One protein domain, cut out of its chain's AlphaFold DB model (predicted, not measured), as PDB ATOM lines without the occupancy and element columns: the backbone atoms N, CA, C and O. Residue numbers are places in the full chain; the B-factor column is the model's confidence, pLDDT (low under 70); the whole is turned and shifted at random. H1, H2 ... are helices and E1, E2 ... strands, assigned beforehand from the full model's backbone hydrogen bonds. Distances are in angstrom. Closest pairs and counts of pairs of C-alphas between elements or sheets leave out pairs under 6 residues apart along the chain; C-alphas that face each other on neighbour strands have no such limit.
ATOM      1  N   ALA A 211     199.610 208.282 198.226       81.00
ATOM      2  CA  ALA A 211     198.747 207.713 199.261       81.00
ATOM      3  C   ALA A 211     197.452 207.110 198.703       81.00
ATOM      4  O   ALA A 211     197.107 205.975 199.026       81.00
ATOM      5  N   GLN A 212     196.768 207.840 197.821       75.75
ATOM      6  CA  GLN A 212     195.527 207.368 197.220       75.75
ATOM      7  C   GLN A 212     195.775 206.157 196.310       75.75
ATOM      8  O   GLN A 212     195.055 205.164 196.403       75.75
ATOM      9  N   ARG A 213     196.847 206.197 195.504       74.19
ATOM     10  CA  ARG A 213     197.231 205.078 194.628       74.19
ATOM     11  C   ARG A 213     197.552 203.810 195.422       74.19
ATOM     12  O   ARG A 213     197.160 202.723 195.009       74.19
ATOM     13  N   LEU A 214     198.224 203.941 196.564       83.88
ATOM     14  CA  LEU A 214     198.508 202.809 197.443       83.88
ATOM     15  C   LEU A 214     197.216 202.178 197.979       83.88
ATOM     16  O   LEU A 214     197.066 200.962 197.896       83.88
ATOM     17  N   LEU A 215     196.274 202.982 198.486       80.81
ATOM     18  CA  LEU A 215     194.998 202.472 199.009       80.81
ATOM     19  C   LEU A 215     194.206 201.708 197.947       80.81
ATOM     20  O   LEU A 215     193.653 200.650 198.233       80.81
ATOM     21  N   GLU A 216     194.183 202.218 196.720       72.31
ATOM     22  CA  GLU A 216     193.483 201.586 195.602       72.31
ATOM     23  C   GLU A 216     194.098 200.236 195.227       72.31
ATOM     24  O   GLU A 216     193.370 199.267 195.005       72.31
ATOM     25  N   LEU A 217     195.431 200.152 195.194       75.62
ATOM     26  CA  LEU A 217     196.139 198.899 194.933       75.62
ATOM     27  C   LEU A 217     195.907 197.878 196.056       75.62
ATOM     28  O   LEU A 217     195.645 196.713 195.771       75.62
ATOM     29  N   LEU A 218     195.931 198.313 197.318       80.94
ATOM     30  CA  LEU A 218     195.652 197.447 198.469       80.94
ATOM     31  C   LEU A 218     194.225 196.893 198.429       80.94
ATOM     32  O   LEU A 218     194.019 195.695 198.608       80.94
ATOM     33  N   GLN A 219     193.241 197.741 198.126       73.75
ATOM     34  CA  GLN A 219     191.847 197.321 197.991       73.75
ATOM     35  C   GLN A 219     191.640 196.352 196.818       73.75
ATOM     36  O   GLN A 219     190.852 195.414 196.941       73.75
ATOM     37  N   ALA A 220     192.345 196.553 195.700       70.56
ATOM     38  CA  ALA A 220     192.271 195.668 194.538       70.56
ATOM     39  C   ALA A 220     192.766 194.246 194.853       70.56
ATOM     40  O   ALA A 220     192.146 193.279 194.418       70.56
ATOM     41  N   GLU A 221     193.819 194.125 195.663       75.88
ATOM     42  CA  GLU A 221     194.366 192.841 196.126       75.88
ATOM     43  C   GLU A 221     193.651 192.296 197.382       75.88
ATOM     44  O   GLU A 221     194.127 191.359 198.017       75.88
ATOM     45  N   GLN A 222     192.504 192.877 197.761       75.69
ATOM     46  CA  GLN A 222     191.731 192.511 198.959       75.69
ATOM     47  C   GLN A 222     192.534 192.590 200.267       75.69
ATOM     48  O   GLN A 222     192.226 191.899 201.238       75.69
ATOM     49  N   ILE A 223     193.546 193.452 200.321       81.62
ATOM     50  CA  ILE A 223     194.336 193.698 201.522       81.62
ATOM     51  C   ILE A 223     193.594 194.719 202.384       81.62
ATOM     52  O   ILE A 223     193.294 195.832 201.948       81.62
ATOM     53  N   VAL A 224     193.311 194.346 203.631       79.81
ATOM     54  CA  VAL A 224     192.612 195.200 204.604       79.81
ATOM     55  C   VAL A 224     193.564 195.886 205.579       79.81
ATOM     56  O   VAL A 224     193.232 196.954 206.093       79.81
ATOM     57  N   ALA A 225     194.754 195.319 205.797       88.00
ATOM     58  CA  ALA A 225     195.800 195.953 206.589       88.00
ATOM     59  C   ALA A 225     197.211 195.552 206.144       88.00
ATOM     60  O   ALA A 225     197.431 194.437 205.665       88.00
ATOM     61  N   LEU A 226     198.162 196.463 206.352       90.19
ATOM     62  CA  LEU A 226     199.600 196.190 206.304       90.19
ATOM     63  C   LEU A 226     200.163 196.349 207.700       90.19
ATOM     64  O   LEU A 226     199.862 197.351 208.339       90.19
ATOM     65  N   GLU A 227     201.011 195.434 208.140       88.62
ATOM     66  CA  GLU A 227     201.708 195.541 209.417       88.62
ATOM     67  C   GLU A 227     203.207 195.352 209.195       88.62
ATOM     68  O   GLU A 227     203.608 194.461 208.446       88.62
ATOM     69  N   TRP A 228     204.036 196.212 209.783       87.25
ATOM     70  CA  TRP A 228     205.491 196.108 209.696       87.25
ATOM     71  C   TRP A 228     206.166 196.599 210.968       87.25
ATOM     72  O   TRP A 228     205.604 197.400 211.712       87.25
ATOM     73  N   ALA A 229     207.387 196.127 211.196       81.69
ATOM     74  CA  ALA A 229     208.221 196.568 212.303       81.69
ATOM     75  C   ALA A 229     209.358 197.493 211.853       81.69
ATOM     76  O   ALA A 229     209.908 197.329 210.763       81.69
ATOM     77  N   ILE A 230     209.730 198.431 212.726       75.75
ATOM     78  CA  ILE A 230     210.971 199.212 212.646       75.75
ATOM     79  C   ILE A 230     211.752 198.973 213.943       75.75
ATOM     80  O   ILE A 230     211.226 199.225 215.028       75.75
ATOM     81  N   TYR A 231     212.986 198.483 213.824       68.81
ATOM     82  CA  TYR A 231     213.842 198.113 214.955       68.81
ATOM     83  C   TYR A 231     214.671 199.297 215.455       68.81
ATOM     84  O   TYR A 231     215.076 200.148 214.663       68.81
ATOM     85  N   ASN A 232     214.958 199.306 216.759       56.59
ATOM     86  CA  ASN A 232     215.904 200.222 217.401       56.59
ATOM     87  C   ASN A 232     217.329 199.649 217.380       56.59
ATOM     88  O   ASN A 232     218.024 199.628 218.394       56.59
ATOM     89  N   ASN A 233     217.741 199.111 216.238       48.72
ATOM     90  CA  ASN A 233     219.072 198.552 216.095       48.72
ATOM     91  C   ASN A 233     219.824 199.543 215.212       48.72
ATOM     92  O   ASN A 233     219.404 199.795 214.085       48.72
ATOM     93  N   ASP A 234     220.928 200.101 215.709       43.75
ATOM     94  CA  ASP A 234     221.836 200.974 214.941       43.75
ATOM     95  C   ASP A 234     222.414 200.284 213.673       43.75
ATOM     96  O   ASP A 234     223.152 200.902 212.906       43.75
ATOM     97  N   ASP A 235     222.057 199.016 213.424       40.91
ATOM     98  CA  ASP A 235     222.246 198.287 212.173       40.91
ATOM     99  C   ASP A 235     221.002 198.415 211.268       40.91
ATOM    100  O   ASP A 235     219.990 197.732 211.424       40.91
ATOM    101  N   GLU A 236     221.104 199.293 210.268       39.38
ATOM    102  CA  GLU A 236     220.046 199.747 209.347       39.38
ATOM    103  C   GLU A 236     219.422 198.674 208.410       39.38
ATOM    104  O   GLU A 236     218.807 199.036 207.402       39.38
ATOM    105  N   ALA A 237     219.573 197.365 208.660       39.44
ATOM    106  CA  ALA A 237     219.365 196.350 207.617       39.44
ATOM    107  C   ALA A 237     218.271 195.286 207.832       39.44
ATOM    108  O   ALA A 237     217.720 194.835 206.827       39.44
ATOM    109  N   ASP A 238     217.886 194.900 209.050       46.00
ATOM    110  CA  ASP A 238     217.008 193.726 209.211       46.00
ATOM    111  C   ASP A 238     215.569 194.093 209.576       46.00
ATOM    112  O   ASP A 238     215.178 194.217 210.730       46.00
ATOM    113  N   ILE A 239     214.738 194.250 208.545       51.03
ATOM    114  CA  ILE A 239     213.293 194.435 208.689       51.03
ATOM    115  C   ILE A 239     212.635 193.046 208.680       51.03
ATOM    116  O   ILE A 239     212.151 192.598 207.639       51.03
ATOM    117  N   GLY A 240     212.657 192.357 209.823       56.00
ATOM    118  CA  GLY A 240     212.196 190.968 209.962       56.00
ATOM    119  C   GLY A 240     210.679 190.762 209.844       56.00
ATOM    120  O   GLY A 240     210.238 189.748 209.303       56.00
ATOM    121  N   TYR A 241     209.858 191.732 210.265       71.31
ATOM    122  CA  TYR A 241     208.399 191.581 210.284       71.31
ATOM    123  C   TYR A 241     207.672 192.500 209.303       71.31
ATOM    124  O   TYR A 241     207.703 193.727 209.439       71.31
ATOM    125  N   ARG A 242     206.984 191.897 208.323       81.19
ATOM    126  CA  ARG A 242     206.117 192.584 207.355       81.19
ATOM    127  C   ARG A 242     205.022 191.652 206.857       81.19
ATOM    128  O   ARG A 242     205.315 190.686 206.151       81.19
ATOM    129  N   ASN A 243     203.770 191.970 207.150       84.62
ATOM    130  CA  ASN A 243     202.631 191.135 206.801       84.62
ATOM    131  C   ASN A 243     201.492 191.931 206.164       84.62
ATOM    132  O   ASN A 243     201.194 193.072 206.518       84.62
ATOM    133  N   TYR A 244     200.805 191.256 205.253       86.12
ATOM    134  CA  TYR A 244     199.506 191.624 204.726       86.12
ATOM    135  C   TYR A 244     198.424 190.892 205.512       86.12
ATOM    136  O   TYR A 244     198.552 189.695 205.762       86.12
ATOM    137  N   THR A 245     197.340 191.584 205.858       84.50
ATOM    138  CA  THR A 245     196.079 190.955 206.273       84.50
ATOM    139  C   THR A 245     195.087 191.062 205.122       84.50
ATOM    140  O   THR A 245     194.805 192.171 204.661       84.50
ATOM    141  N   LEU A 246     194.568 189.929 204.656       82.00
ATOM    142  CA  LEU A 246     193.574 189.856 203.586       82.00
ATOM    143  C   LEU A 246     192.147 189.968 204.140       82.00
ATOM    144  O   LEU A 246     191.899 189.780 205.333       82.00
ATOM    145  N   ALA A 247     191.189 190.286 203.270       69.31
ATOM    146  CA  ALA A 247     189.784 190.478 203.635       69.31
ATOM    147  C   ALA A 247     189.110 189.218 204.205       69.31
ATOM    148  O   ALA A 247     188.108 189.329 204.910       69.31
ATOM    149  N   ASP A 248     189.653 188.034 203.921       69.25
ATOM    150  CA  ASP A 248     189.209 186.757 204.488       69.25
ATOM    151  C   ASP A 248     189.781 186.477 205.894       69.25
ATOM    152  O   ASP A 248     189.448 185.463 206.508       69.25
ATOM    153  N   GLY A 249     190.611 187.387 206.417       69.75
ATOM    154  CA  GLY A 249     191.257 187.291 207.723       69.75
ATOM    155  C   GLY A 249     192.580 186.525 207.721       69.75
ATOM    156  O   GLY A 249     193.198 186.402 208.777       69.75
ATOM    157  N   THR A 250     193.032 186.017 206.573       79.69
ATOM    158  CA  THR A 250     194.335 185.355 206.465       79.69
ATOM    159  C   THR A 250     195.476 186.368 206.424       79.69
ATOM    160  O   THR A 250     195.312 187.518 206.005       79.69
ATOM    161  N   THR A 251     196.655 185.939 206.875       80.12
ATOM    162  CA  THR A 251     197.872 186.753 206.867       80.12
ATOM    163  C   THR A 251     198.929 186.134 205.967       80.12
ATOM    164  O   THR A 251     199.176 184.930 206.051       80.12
ATOM    165  N   THR A 252     199.591 186.951 205.148       80.44
ATOM    166  CA  THR A 252     200.715 186.522 204.304       80.44
ATOM    167  C   THR A 252     201.885 187.486 204.433       80.44
ATOM    168  O   THR A 252     201.685 188.690 204.587       80.44
ATOM    169  N   SER A 253     203.108 186.970 204.366       79.00
ATOM    170  CA  SER A 253     204.313 187.790 204.499       79.00
ATOM    171  C   SER A 253     204.588 188.635 203.259       79.00
ATOM    172  O   SER A 253     204.204 188.300 202.139       79.00
ATOM    173  N   PHE A 254     205.263 189.763 203.462       73.25
ATOM    174  CA  PHE A 254     205.735 190.612 202.377       73.25
ATOM    175  C   PHE A 254     206.764 189.878 201.506       73.25
ATOM    176  O   PHE A 254     207.645 189.197 202.024       73.25
ATOM    177  N   GLY A 255     206.676 190.025 200.181       65.06
ATOM    178  CA  GLY A 255     207.622 189.411 199.244       65.06
ATOM    179  C   GLY A 255     207.367 187.933 198.925       65.06
ATOM    180  O   GLY A 255     208.138 187.339 198.173       65.06
ATOM    181  N   THR A 256     206.273 187.331 199.413       62.25
ATOM    182  CA  THR A 256     205.857 185.974 199.001       62.25
ATOM    183  C   THR A 256     205.160 185.939 197.630       62.25
ATOM    184  O   THR A 256     204.673 184.886 197.223       62.25
ATOM    185  N   GLY A 257     205.161 187.064 196.901       48.72
ATOM    186  CA  GLY A 257     204.778 187.170 195.494       48.72
ATOM    187  C   GLY A 257     203.316 187.544 195.265       48.72
ATOM    188  O   GLY A 257     202.511 186.687 194.897       48.72
ATOM    189  N   PHE A 258     202.985 188.834 195.381       53.62
ATOM    190  CA  PHE A 258     201.785 189.355 194.717       53.62
ATOM    191  C   PHE A 258     202.091 189.551 193.226       53.62
ATOM    192  O   PHE A 258     203.200 189.913 192.841       53.62
ATOM    193  N   VAL A 259     201.102 189.352 192.349       52.72
ATOM    194  CA  VAL A 259     201.264 189.562 190.892       52.72
ATOM    195  C   VAL A 259     201.523 191.051 190.559       52.72
ATOM    196  O   VAL A 259     201.928 191.391 189.446       52.72
ATOM    197  N   ASN A 260     201.345 191.951 191.534       62.75
ATOM    198  CA  ASN A 260     201.392 193.398 191.379       62.75
ATOM    199  C   ASN A 260     202.705 194.025 191.896       62.75
ATOM    200  O   ASN A 260     202.821 194.431 193.052       62.75
ATOM    201  N   GLN A 261     203.683 194.165 190.998       65.25
ATOM    202  CA  GLN A 261     204.996 194.762 191.299       65.25
ATOM    203  C   GLN A 261     204.920 196.238 191.726       65.25
ATOM    204  O   GLN A 261     205.776 196.722 192.467       65.25
ATOM    205  N   GLU A 262     203.910 196.983 191.262       71.44
ATOM    206  CA  GLU A 262     203.730 198.379 191.663       71.44
ATOM    207  C   GLU A 262     203.296 198.475 193.123       71.44
ATOM    208  O   GLU A 262     203.840 199.295 193.866       71.44
ATOM    209  N   LEU A 263     202.365 197.614 193.541       76.56
ATOM    210  CA  LEU A 263     201.958 197.517 194.935       76.56
ATOM    211  C   LEU A 263     203.154 197.174 195.822       76.56
ATOM    212  O   LEU A 263     203.383 197.874 196.804       76.56
ATOM    213  N   GLU A 264     203.940 196.152 195.470       76.44
ATOM    214  CA  GLU A 264     205.119 195.769 196.257       76.44
ATOM    215  C   GLU A 264     206.100 196.936 196.415       76.44
ATOM    216  O   GLU A 264     206.555 197.219 197.524       76.44
ATOM    217  N   ARG A 265     206.360 197.684 195.334       76.94
ATOM    218  CA  ARG A 265     207.196 198.890 195.387       76.94
ATOM    219  C   ARG A 265     206.608 199.963 196.307       76.94
ATOM    220  O   ARG A 265     207.341 200.555 197.088       76.94
ATOM    221  N   MET A 266     205.313 200.253 196.215       81.94
ATOM    222  CA  MET A 266     204.692 201.312 197.021       81.94
ATOM    223  C   MET A 266     204.572 200.936 198.497       81.94
ATOM    224  O   MET A 266     204.737 201.797 199.358       81.94
ATOM    225  N   VAL A 267     204.325 199.657 198.783       84.56
ATOM    226  CA  VAL A 267     204.360 199.092 200.134       84.56
ATOM    227  C   VAL A 267     205.778 199.162 200.701       84.56
ATOM    228  O   VAL A 267     205.969 199.550 201.849       84.56
ATOM    229  N   TRP A 268     206.795 198.876 199.887       79.62
ATOM    230  CA  TRP A 268     208.178 199.105 200.287       79.62
ATOM    231  C   TRP A 268     208.434 200.583 200.605       79.62
ATOM    232  O   TRP A 268     208.987 200.898 201.657       79.62
ATOM    233  N   ASP A 269     208.014 201.497 199.727       77.94
ATOM    234  CA  ASP A 269     208.242 202.932 199.900       77.94
ATOM    235  C   ASP A 269     207.579 203.461 201.183       77.94
ATOM    236  O   ASP A 269     208.232 204.177 201.935       77.94
ATOM    237  N   ILE A 270     206.325 203.087 201.473       83.12
ATOM    238  CA  ILE A 270     205.621 203.516 202.693       83.12
ATOM    239  C   ILE A 270     206.245 202.925 203.970       83.12
ATOM    240  O   ILE A 270     206.374 203.643 204.961       83.12
ATOM    241  N   MET A 271     206.665 201.655 203.961       80.56
ATOM    242  CA  MET A 271     207.281 201.005 205.130       80.56
ATOM    243  C   MET A 271     208.635 201.631 205.497       80.56
ATOM    244  O   MET A 271     209.044 201.570 206.650       80.56
ATOM    245  N   ASN A 272     209.309 202.265 204.530       75.81
ATOM    246  CA  ASN A 272     210.597 202.943 204.712       75.81
ATOM    247  C   ASN A 272     210.475 204.464 204.935       75.81
ATOM    248  O   ASN A 272     211.483 205.179 204.935       75.81
ATOM    249  N   VAL A 273     209.256 204.984 205.099       77.06
ATOM    250  CA  VAL A 273     209.041 206.368 205.537       77.06
ATOM    251  C   VAL A 273     209.385 206.477 207.014       77.06
ATOM    252  O   VAL A 273     209.062 205.602 207.812       77.06
ATOM    253  N   ASP A 274     209.994 207.600 207.381       75.38
ATOM    254  CA  ASP A 274     210.249 207.942 208.773       75.38
ATOM    255  C   ASP A 274     208.957 208.398 209.470       75.38
ATOM    256  O   ASP A 274     208.676 209.587 209.643       75.38
ATOM    257  N   TRP A 275     208.116 207.423 209.812       77.44
ATOM    258  CA  TRP A 275     206.855 207.658 210.513       77.44
ATOM    259  C   TRP A 275     207.063 208.252 211.906       77.44
ATOM    260  O   TRP A 275     206.179 208.958 212.392       77.44
ATOM    261  N   GLY A 276     208.251 208.068 212.485       69.19
ATOM    262  CA  GLY A 276     208.673 208.655 213.750       69.19
ATOM    263  C   GLY A 276     208.697 210.187 213.769       69.19
ATOM    264  O   GLY A 276     208.645 210.789 214.836       69.19
ATOM    265  N   VAL A 277     208.722 210.844 212.603       72.69
ATOM    266  CA  VAL A 277     208.587 212.311 212.483       72.69
ATOM    267  C   VAL A 277     207.115 212.756 212.501       72.69
ATOM    268  O   VAL A 277     206.802 213.927 212.725       72.69
ATOM    269  N   HIS A 278     206.189 211.839 212.231       74.75
ATOM    270  CA  HIS A 278     204.752 212.109 212.175       74.75
ATOM    271  C   HIS A 278     203.984 211.608 213.404       74.75
ATOM    272  O   HIS A 278     202.853 212.053 213.619       74.75
ATOM    273  N   ILE A 279     204.602 210.717 214.174       76.94
ATOM    274  CA  ILE A 279     204.152 210.141 215.446       76.94
ATOM    275  C   ILE A 279     205.058 210.695 216.564       76.94
ATOM    276  O   ILE A 279     206.021 211.409 216.282       76.94
ATOM    277  N   ASP A 280     204.716 210.475 217.833       73.69
ATOM    278  CA  ASP A 280     205.550 210.878 218.971       73.69
ATOM    279  C   ASP A 280     207.021 210.443 218.792       73.69
ATOM    280  O   ASP A 280     207.273 209.275 218.486       73.69
ATOM    281  N   PRO A 281     208.002 211.338 219.016       67.12
ATOM    282  CA  PRO A 281     209.425 211.005 218.942       67.12
ATOM    283  C   PRO A 281     209.871 209.879 219.883       67.12
ATOM    284  O   PRO A 281     210.944 209.324 219.687       67.12
ATOM    285  N   ASN A 282     209.077 209.536 220.898       67.00
ATOM    286  CA  ASN A 282     209.346 208.397 221.774       67.00
ATOM    287  C   ASN A 282     208.808 207.065 221.214       67.00
ATOM    288  O   ASN A 282     209.003 206.026 221.830       67.00
ATOM    289  N   GLN A 283     208.122 207.084 220.068       71.44
ATOM    290  CA  GLN A 283     207.459 205.936 219.434       71.44
ATOM    291  C   GLN A 283     207.972 205.710 218.003       71.44
ATOM    292  O   GLN A 283     207.220 205.340 217.106       71.44
ATOM    293  N   GLN A 284     209.261 205.968 217.770       67.50
ATOM    294  CA  GLN A 284     209.889 205.797 216.453       67.50
ATOM    295  C   GLN A 284     210.103 204.320 216.098       67.50
ATOM    296  O   GLN A 284     210.049 203.953 214.922       67.50
ATOM    297  N   PHE A 285     210.268 203.469 217.109       76.06
ATOM    298  CA  PHE A 285     210.538 202.042 216.968       76.06
ATOM    299  C   PHE A 285     209.363 201.215 217.472       76.06
ATOM    300  O   PHE A 285     208.693 201.589 218.436       76.06
ATOM    301  N   GLY A 286     209.108 200.090 216.814       80.38
ATOM    302  CA  GLY A 286     208.002 199.201 217.134       80.38
ATOM    303  C   GLY A 286     207.174 198.831 215.912       80.38
ATOM    304  O   GLY A 286     207.673 198.777 214.786       80.38
ATOM    305  N   ILE A 287     205.900 198.541 216.153       86.38
ATOM    306  CA  ILE A 287     204.984 197.964 215.175       86.38
ATOM    307  C   ILE A 287     204.082 199.056 214.616       86.38
ATOM    308  O   ILE A 287     203.373 199.748 215.350       86.38
ATOM    309  N   TYR A 288     204.056 199.154 213.297       88.62
ATOM    310  CA  TYR A 288     203.200 200.059 212.554       88.62
ATOM    311  C   TYR A 288     202.172 199.276 211.759       88.62
ATOM    312  O   TYR A 288     202.462 198.212 211.212       88.62
ATOM    313  N   ARG A 289     200.965 199.832 211.667       90.88
ATOM    314  CA  ARG A 289     199.868 199.226 210.921       90.88
ATOM    315  C   ARG A 289     199.138 200.243 210.065       90.88
ATOM    316  O   ARG A 289     198.596 201.213 210.583       90.88
ATOM    317  N   LEU A 290     199.077 200.004 208.759       92.81
ATOM    318  CA  LEU A 290     198.180 200.726 207.861       92.81
ATOM    319  C   LEU A 290     196.809 200.047 207.873       92.81
ATOM    320  O   LEU A 290     196.671 198.921 207.405       92.81
ATOM    321  N   GLU A 291     195.794 200.762 208.349       88.88
ATOM    322  CA  GLU A 291     194.384 200.376 208.272       88.88
ATOM    323  C   GLU A 291     193.764 200.918 206.977       88.88
ATOM    324  O   GLU A 291     193.456 202.111 206.871       88.88
ATOM    325  N   VAL A 292     193.565 200.049 205.979       79.50
ATOM    326  CA  VAL A 292     193.195 200.457 204.608       79.50
ATOM    327  C   VAL A 292     191.825 201.131 204.562       79.50
ATOM    328  O   VAL A 292     191.656 202.144 203.887       79.50
ATOM    329  N   ALA A 293     190.851 200.622 205.320       71.88
ATOM    330  CA  ALA A 293     189.497 201.182 205.357       71.88
ATOM    331  C   ALA A 293     189.441 202.586 205.983       71.88
ATOM    332  O   ALA A 293     188.561 203.377 205.652       71.88
ATOM    333  N   LYS A 294     190.369 202.882 206.898       74.00
ATOM    334  CA  LYS A 294     190.455 204.169 207.598       74.00
ATOM    335  C   LYS A 294     191.458 205.124 206.944       74.00
ATOM    336  O   LYS A 294     191.444 206.298 207.287       74.00
ATOM    337  N   ALA A 295     192.292 204.639 206.021       80.06
ATOM    338  CA  ALA A 295     193.387 205.382 205.398       80.06
ATOM    339  C   ALA A 295     194.372 205.982 206.419       80.06
ATOM    340  O   ALA A 295     194.823 207.117 206.273       80.06
ATOM    341  N   VAL A 296     194.715 205.221 207.463       88.81
ATOM    342  CA  VAL A 296     195.597 205.700 208.535       88.81
ATOM    343  C   VAL A 296     196.693 204.711 208.891       88.81
ATOM    344  O   VAL A 296     196.456 203.506 208.945       88.81
ATOM    345  N   VAL A 297     197.876 205.239 209.193       90.56
ATOM    346  CA  VAL A 297     198.975 204.495 209.809       90.56
ATOM    347  C   VAL A 297     198.888 204.663 211.320       90.56
ATOM    348  O   VAL A 297     198.781 205.781 211.822       90.56
ATOM    349  N   GLN A 298     198.911 203.549 212.040       90.88
ATOM    350  CA  GLN A 298     198.829 203.497 213.491       90.88
ATOM    351  C   GLN A 298     200.119 202.949 214.075       90.88
ATOM    352  O   GLN A 298     200.674 201.986 213.547       90.88
ATOM    353  N   TYR A 299     200.548 203.524 215.193       89.56
ATOM    354  CA  TYR A 299     201.529 202.890 216.059       89.56
ATOM    355  C   TYR A 299     200.810 201.889 216.964       89.56
ATOM    356  O   TYR A 299     199.918 202.256 217.736       89.56
ATOM    357  N   MET A 300     201.161 200.617 216.821       86.56
ATOM    358  CA  MET A 300     200.498 199.504 217.494       86.56
ATOM    359  C   MET A 300     201.155 199.158 218.825       86.56
ATOM    360  O   MET A 300     200.463 198.649 219.705       86.56
ATOM    361  N   GLY A 301     202.445 199.450 218.980       85.69
ATOM    362  CA  GLY A 301     203.202 199.211 220.201       85.69
ATOM    363  C   GLY A 301     204.652 198.830 219.937       85.69
ATOM    364  O   GLY A 301     205.157 199.030 218.833       85.69
ATOM    365  N   GLU A 302     205.310 198.304 220.961       82.94
ATOM    366  CA  GLU A 302     206.759 198.099 220.983       82.94
ATOM    367  C   GLU A 302     207.136 196.673 220.570       82.94
ATOM    368  O   GLU A 302     206.340 195.732 220.678       82.94
ATOM    369  N   LEU A 303     208.358 196.540 220.060       79.81
ATOM    370  CA  LEU A 303     208.952 195.286 219.618       79.81
ATOM    371  C   LEU A 303     210.385 195.219 220.138       79.81
ATOM    372  O   LEU A 303     211.136 196.181 219.974       79.81
ATOM    373  N   TRP A 304     210.761 194.067 220.674       78.75
ATOM    374  CA  TRP A 304     212.114 193.786 221.140       78.75
ATOM    375  C   TRP A 304     212.620 192.474 220.568       78.75
ATOM    376  O   TRP A 304     211.834 191.564 220.283       78.75
ATOM    377  N   THR A 305     213.939 192.368 220.443       76.12
ATOM    378  CA  THR A 305     214.580 191.064 220.296       76.12
ATOM    379  C   THR A 305     214.482 190.291 221.611       76.12
ATOM    380  O   THR A 305     214.245 190.868 222.674       76.12
ATOM    381  N   SER A 306     214.673 188.974 221.566       77.75
ATOM    382  CA  SER A 306     214.706 188.140 222.768       77.75
ATOM    383  C   SER A 306     215.779 188.604 223.751       77.75
ATOM    384  O   SER A 306     215.547 188.574 224.953       77.75
ATOM    385  N   TYR A 307     216.919 189.074 223.239       78.31
ATOM    386  CA  TYR A 307     218.009 189.597 224.056       78.31
ATOM    387  C   TYR A 307     217.596 190.878 224.796       78.31
ATOM    388  O   TYR A 307     217.705 190.934 226.019       78.31
ATOM    389  N   ASP A 308     217.058 191.868 224.075       76.88
ATOM    390  CA  ASP A 308     216.644 193.141 224.683       76.88
ATOM    391  C   ASP A 308     215.501 192.933 225.682       76.88
ATOM    392  O   ASP A 308     215.476 193.547 226.745       76.88
ATOM    393  N   PHE A 309     214.563 192.037 225.359       80.38
ATOM    394  CA  PHE A 309     213.456 191.698 226.247       80.38
ATOM    395  C   PHE A 309     213.952 191.079 227.562       80.38
ATOM    396  O   PHE A 309     213.534 191.521 228.628       80.38
ATOM    397  N   GLU A 310     214.856 190.096 227.505       82.31
ATOM    398  CA  GLU A 310     215.407 189.451 228.705       82.31
ATOM    399  C   GLU A 310     216.189 190.441 229.587       82.31
ATOM    400  O   GLU A 310     216.064 190.406 230.813       82.31
ATOM    401  N   GLU A 311     216.958 191.355 228.984       83.44
ATOM    402  CA  GLU A 311     217.680 192.410 229.707       83.44
ATOM    403  C   GLU A 311     216.705 193.401 230.368       83.44
ATOM    404  O   GLU A 311     216.804 193.685 231.564       83.44
ATOM    405  N   MET A 312     215.691 193.859 229.628       79.75
ATOM    406  CA  MET A 312     214.676 194.782 230.139       79.75
ATOM    407  C   MET A 312     213.800 194.169 231.237       79.75
ATOM    408  O   MET A 312     213.409 194.885 232.169       79.75
ATOM    409  N   GLU A 313     213.484 192.874 231.135       81.81
ATOM    410  CA  GLU A 313     212.745 192.114 232.147       81.81
ATOM    411  C   GLU A 313     213.580 191.971 233.425       81.81
ATOM    412  O   GLU A 313     213.081 192.244 234.519       81.81
ATOM    413  N   ALA A 314     214.866 191.623 233.294       82.62
ATOM    414  CA  ALA A 314     215.786 191.516 234.426       82.62
ATOM    415  C   ALA A 314     215.962 192.853 235.170       82.62
ATOM    416  O   ALA A 314     216.035 192.865 236.404       82.62
ATOM    417  N   ASP A 315     215.963 193.966 234.436       82.69
ATOM    418  CA  ASP A 315     216.072 195.323 234.981       82.69
ATOM    419  C   ASP A 315     214.732 195.909 235.474       82.69
ATOM    420  O   ASP A 315     214.699 197.002 236.048       82.69
ATOM    421  N   GLY A 316     213.612 195.198 235.286       77.38
ATOM    422  CA  GLY A 316     212.277 195.635 235.716       77.38
ATOM    423  C   GLY A 316     211.751 196.863 234.963       77.38
ATOM    424  O   GLY A 316     210.942 197.625 235.492       77.38
ATOM    425  N   SER A 317     212.241 197.083 233.743       75.69
ATOM    426  CA  SER A 317     211.897 198.237 232.901       75.69
ATOM    427  C   SER A 317     210.676 197.995 232.006       75.69
ATOM    428  O   SER A 317     210.120 198.943 231.446       75.69
ATOM    429  N   ILE A 318     210.220 196.743 231.907       71.44
ATOM    430  CA  ILE A 318     209.030 196.368 231.143       71.44
ATOM    431  C   ILE A 318     207.776 196.771 231.910       71.44
ATOM    432  O   ILE A 318     207.586 196.448 233.082       71.44
ATOM    433  N   ASN A 319     206.879 197.466 231.220       68.69
ATOM    434  CA  ASN A 319     205.602 197.838 231.792       68.69
ATOM    435  C   ASN A 319     204.668 196.619 231.876       68.69
ATOM    436  O   ASN A 319     203.994 196.279 230.905       68.69
ATOM    437  N   GLU A 320     204.557 196.023 233.065       68.12
ATOM    438  CA  GLU A 320     203.671 194.877 233.353       68.12
ATOM    439  C   GLU A 320     202.175 195.147 233.084       68.12
ATOM    440  O   GLU A 320     201.351 194.233 233.114       68.12
ATOM    441  N   THR A 321     201.790 196.401 232.825       70.69
ATOM    442  CA  THR A 321     200.399 196.778 232.525       70.69
ATOM    443  C   THR A 321     199.919 196.231 231.177       70.69
ATOM    444  O   THR A 321     198.712 196.067 230.982       70.69
ATOM    445  N   TYR A 322     200.828 195.954 230.239       75.50
ATOM    446  CA  TYR A 322     200.483 195.493 228.894       75.50
ATOM    447  C   TYR A 322     200.976 194.071 228.654       75.50
ATOM    448  O   TYR A 322     202.036 193.666 229.119       75.50
ATOM    449  N   LEU A 323     200.180 193.301 227.913       76.69
ATOM    450  CA  LEU A 323     200.536 191.934 227.569       76.69
ATOM    451  C   LEU A 323     201.675 191.948 226.547       76.69
ATOM    452  O   LEU A 323     201.496 192.445 225.432       76.69
ATOM    453  N   VAL A 324     202.799 191.343 226.924       81.19
ATOM    454  CA  VAL A 324     203.881 191.010 225.999       81.19
ATOM    455  C   VAL A 324     203.690 189.576 225.513       81.19
ATOM    456  O   VAL A 324     203.453 188.667 226.310       81.19
ATOM    457  N   VAL A 325     203.757 189.366 224.200       83.44
ATOM    458  CA  VAL A 325     203.661 188.041 223.575       83.44
ATOM    459  C   VAL A 325     204.830 187.807 222.635       83.44
ATOM    460  O   VAL A 325     205.309 188.731 221.984       83.44
ATOM    461  N   GLN A 326     205.259 186.554 222.527       81.19
ATOM    462  CA  GLN A 326     206.220 186.149 221.511       81.19
ATOM    463  C   GLN A 326     205.584 186.252 220.119       81.19
ATOM    464  O   GLN A 326     204.393 185.967 219.940       81.19
ATOM    465  N   HIS A 327     206.367 186.672 219.131       73.06
ATOM    466  CA  HIS A 327     205.869 186.894 217.787       73.06
ATOM    467  C   HIS A 327     205.474 185.567 217.107       73.06
ATOM    468  O   HIS A 327     206.244 184.604 217.113       73.06
ATOM    469  N   PRO A 328     204.281 185.478 216.482       66.69
ATOM    470  CA  PRO A 328     203.727 184.207 216.000       66.69
ATOM    471  C   PRO A 328     204.526 183.557 214.863       66.69
ATOM    472  O   PRO A 328     204.404 182.354 214.643       66.69
ATOM    473  N   THR A 329     205.320 184.337 214.127       64.12
ATOM    474  CA  THR A 329     206.146 183.845 213.011       64.12
ATOM    475  C   THR A 329     207.644 184.063 213.209       64.12
ATOM    476  O   THR A 329     208.407 183.719 212.313       64.12
ATOM    477  N   ASP A 330     208.062 184.636 214.341       69.69
ATOM    478  CA  ASP A 330     209.475 184.868 214.649       69.69
ATOM    479  C   ASP A 330     209.708 184.701 216.161       69.69
ATOM    480  O   ASP A 330     209.443 185.611 216.941       69.69
ATOM    481  N   PRO A 331     210.155 183.525 216.619       71.19
ATOM    482  CA  PRO A 331     210.305 183.271 218.045       71.19
ATOM    483  C   PRO A 331     211.395 184.135 218.703       71.19
ATOM    484  O   PRO A 331     211.459 184.179 219.928       71.19
ATOM    485  N   GLU A 332     212.239 184.827 217.942       73.25
ATOM    486  CA  GLU A 332     213.268 185.709 218.501       73.25
ATOM    487  C   GLU A 332     212.727 187.105 218.834       73.25
ATOM    488  O   GLU A 332     213.476 187.953 219.313       73.25
ATOM    489  N   LEU A 333     211.429 187.352 218.624       75.94
ATOM    490  CA  LEU A 333     210.808 188.654 218.835       75.94
ATOM    491  C   LEU A 333     209.703 188.621 219.893       75.94
ATOM    492  O   LEU A 333     208.869 187.711 219.930       75.94
ATOM    493  N   TYR A 334     209.649 189.681 220.695       80.88
ATOM    494  CA  TYR A 334     208.601 189.933 221.680       80.88
ATOM    495  C   TYR A 334     207.874 191.236 221.364       80.88
ATOM    496  O   TYR A 334     208.495 192.267 221.116       80.88
ATOM    497  N   MET A 335     206.543 191.183 221.370       81.56
ATOM    498  CA  MET A 335     205.657 192.291 221.020       81.56
ATOM    499  C   MET A 335     204.827 192.735 222.214       81.56
ATOM    500  O   MET A 335     204.176 191.905 222.851       81.56
ATOM    501  N   MET A 336     204.735 194.044 222.433       85.19
ATOM    502  CA  MET A 336     203.778 194.651 223.357       85.19
ATOM    503  C   MET A 336     202.790 195.518 222.587       85.19
ATOM    504  O   MET A 336     203.130 196.612 222.142       85.19
ATOM    505  N   TYR A 337     201.538 195.073 222.475       81.38
ATOM    506  CA  TYR A 337     200.493 195.883 221.848       81.38
ATOM    507  C   TYR A 337     199.910 196.902 222.826       81.38
ATOM    508  O   TYR A 337     199.413 196.555 223.899       81.38
ATOM    509  N   LEU A 338     199.861 198.160 222.398       82.88
ATOM    510  CA  LEU A 338     199.169 199.216 223.117       82.88
ATOM    511  C   LEU A 338     197.642 199.077 222.959       82.88
ATOM    512  O   LEU A 338     197.142 198.723 221.874       82.88
ATOM    513  N   PRO A 339     196.862 199.401 224.008       81.62
ATOM    514  CA  PRO A 339     195.414 199.536 223.906       81.62
ATOM    515  C   PRO A 339     195.026 200.577 222.853       81.62
ATOM    516  O   PRO A 339     195.705 201.587 222.703       81.62
ATOM    517  N   GLU A 340     193.891 200.383 222.173       78.88
ATOM    518  CA  GLU A 340     193.442 201.268 221.080       78.88
ATOM    519  C   GLU A 340     193.402 202.753 221.478       78.88
ATOM    520  O   GLU A 340     193.792 203.613 220.695       78.88
ATOM    521  N   VAL A 341     193.027 203.054 222.726       80.44
ATOM    522  CA  VAL A 341     192.977 204.421 223.276       80.44
ATOM    523  C   VAL A 341     194.339 205.120 223.377       80.44
ATOM    524  O   VAL A 341     194.380 206.338 223.520       80.44
ATOM    525  N   GLN A 342     195.439 204.370 223.321       82.00
ATOM    526  CA  GLN A 342     196.810 204.887 223.372       82.00
ATOM    527  C   GLN A 342     197.508 204.844 222.008       82.00
ATOM    528  O   GLN A 342     198.623 205.350 221.879       82.00
ATOM    529  N   ARG A 343     196.870 204.260 220.985       85.81
ATOM    530  CA  ARG A 343     197.452 204.164 219.645       85.81
ATOM    531  C   ARG A 343     197.417 205.519 218.966       85.81
ATOM    532  O   ARG A 343     196.351 206.086 218.710       85.81
ATOM    533  N   GLN A 344     198.592 206.017 218.616       84.50
ATOM    534  CA  GLN A 344     198.691 207.198 217.778       84.50
ATOM    535  C   GLN A 344     198.361 206.840 216.336       84.50
ATOM    536  O   GLN A 344     198.659 205.746 215.863       84.50
ATOM    537  N   THR A 345     197.697 207.766 215.654       87.94
ATOM    538  CA  THR A 345     197.176 207.558 214.306       87.94
ATOM    539  C   THR A 345     197.543 208.752 213.437       87.94
ATOM    540  O   THR A 345     197.312 209.901 213.817       87.94
ATOM    541  N   VAL A 346     198.082 208.476 212.254       87.81
ATOM    542  CA  VAL A 346     198.442 209.470 211.247       87.81
ATOM    543  C   VAL A 346     197.687 209.182 209.961       87.81
ATOM    544  O   VAL A 346     197.652 208.051 209.488       87.81
ATOM    545  N   ASP A 347     197.098 210.222 209.381       87.19
ATOM    546  CA  ASP A 347     196.464 210.142 208.067       87.19
ATOM    547  C   ASP A 347     197.502 209.794 206.989       87.19
ATOM    548  O   ASP A 347     198.521 210.485 206.845       87.19
ATOM    549  N   LEU A 348     197.234 208.736 206.218       86.19
ATOM    550  CA  LEU A 348     198.099 208.296 205.130       86.19
ATOM    551  C   LEU A 348     198.288 209.391 204.073       86.19
ATOM    552  O   LEU A 348     199.338 209.439 203.436       86.19
ATOM    553  N   ALA A 349     197.333 210.310 203.910       82.69
ATOM    554  CA  ALA A 349     197.435 211.432 202.981       82.69
ATOM    555  C   ALA A 349     198.647 212.347 203.244       82.69
ATOM    556  O   ALA A 349     199.029 213.117 202.364       82.69
ATOM    557  N   ARG A 350     199.287 212.261 204.422       81.69
ATOM    558  CA  ARG A 350     200.565 212.945 204.691       81.69
ATOM    559  C   ARG A 350     201.735 212.381 203.882       81.69
ATOM    560  O   ARG A 350     202.725 213.084 203.677       81.69
ATOM    561  N   TRP A 351     201.637 211.140 203.414       83.88
ATOM    562  CA  TRP A 351     202.667 210.510 202.603       83.88
ATOM    563  C   TRP A 351     202.571 210.933 201.133       83.88
ATOM    564  O   TRP A 351     201.595 210.667 200.432       83.88
TER     565      TRP A 351
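This is residues 211 to 351 of the 358 residues of an uncharacterized protein of Herpetosiphon aurantiacus (strain ATCC 23779 / DSM 785 / 114-95) (UniProt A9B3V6). A strongly twisted antiparallel sheet runs through the domain, with H1 and H2 packed on one face of the part around E1. The long strand E5 bends and leads into a smaller head at the far end, made by the hairpin E6 and E7 with H3. The printed part has 141 residues, with three named helices and eight named strands in the order H1 E1 E2 E3 H2 E4 E5 H3 E6 E7 E8, and its class is mixed, helices and strands. The sheet is branched at E5, which has E4, E7 and E8 as neighbours. The whole is compact, with a radius of gyration of the C-alphas of 15.3 A, and elongated, spanning 46 by 30 by 28 A.

H1, residues 211 to 220, comes before E1, residues 223 to 230. E2, residues 242 to 246, forms a hairpin with E1, with N 227 and O 243 2.9 A apart. E3, residues 251 to 253, forms a hairpin with E2, with N 244 and O 252 2.8 A apart; E1, E2 and E3 are a meander, each strand the antiparallel neighbour of the one before. H2, residues 261 to 271, touches H1 at a steep tilt of 52 degrees, opposite ways, the closest C-alphas being those of Leu 217 and Leu 263, 6.0 A. Both are on the same face of the sheet, H1 at a height of 9.3 A and H2 at 11.4 A, and H2 lies over E1. E4, residues 286 to 291, lies on the other side of E1 from E2, with N 228 and O 288 2.9 A apart. E5, residues 296 to 305, forms a hairpin with E4, with N 289 and O 298 2.9 A apart, and bends by 52 degrees at residue 301. H3, residues 306 to 314, lies over E5 and stands up from the sheet at 47 degrees; it is apart from H1 and H2. E6, residues 324 to 327, and E7, residues 330 to 337, form a hairpin, with N 325 and O 335 2.9 A apart. E7 is antiparallel to E5, with N 304 and O 334 2.9 A apart. E8, residues 345 to 347, is antiparallel to E5 too, with N 297 and O 346 2.8 A apart. In H1, H2 and H3 every O i to N i+4 pair is within hydrogen-bond range.

H1 begins at C-alpha 211, (198.747, 207.713, 199.261). From first to last C-alpha E1 measures 20.8 A, H2 15.3 A, E4 16.3 A and E5 26.7 A, the last ending at C-alpha 305, (214.580, 191.064, 220.296). E8 ends at C-alpha 347, (196.464, 210.142, 208.067).

The two C-alphas farthest apart are those of Ala 220 and Asp 315, 46.9 A. The printed part has no cut; the links E1 to E2 and H2 to E4 are long. The mean pLDDT of the printed part is 76.0, and 29 residues are under 70, among them residues 231 to 240 and 255 to 261.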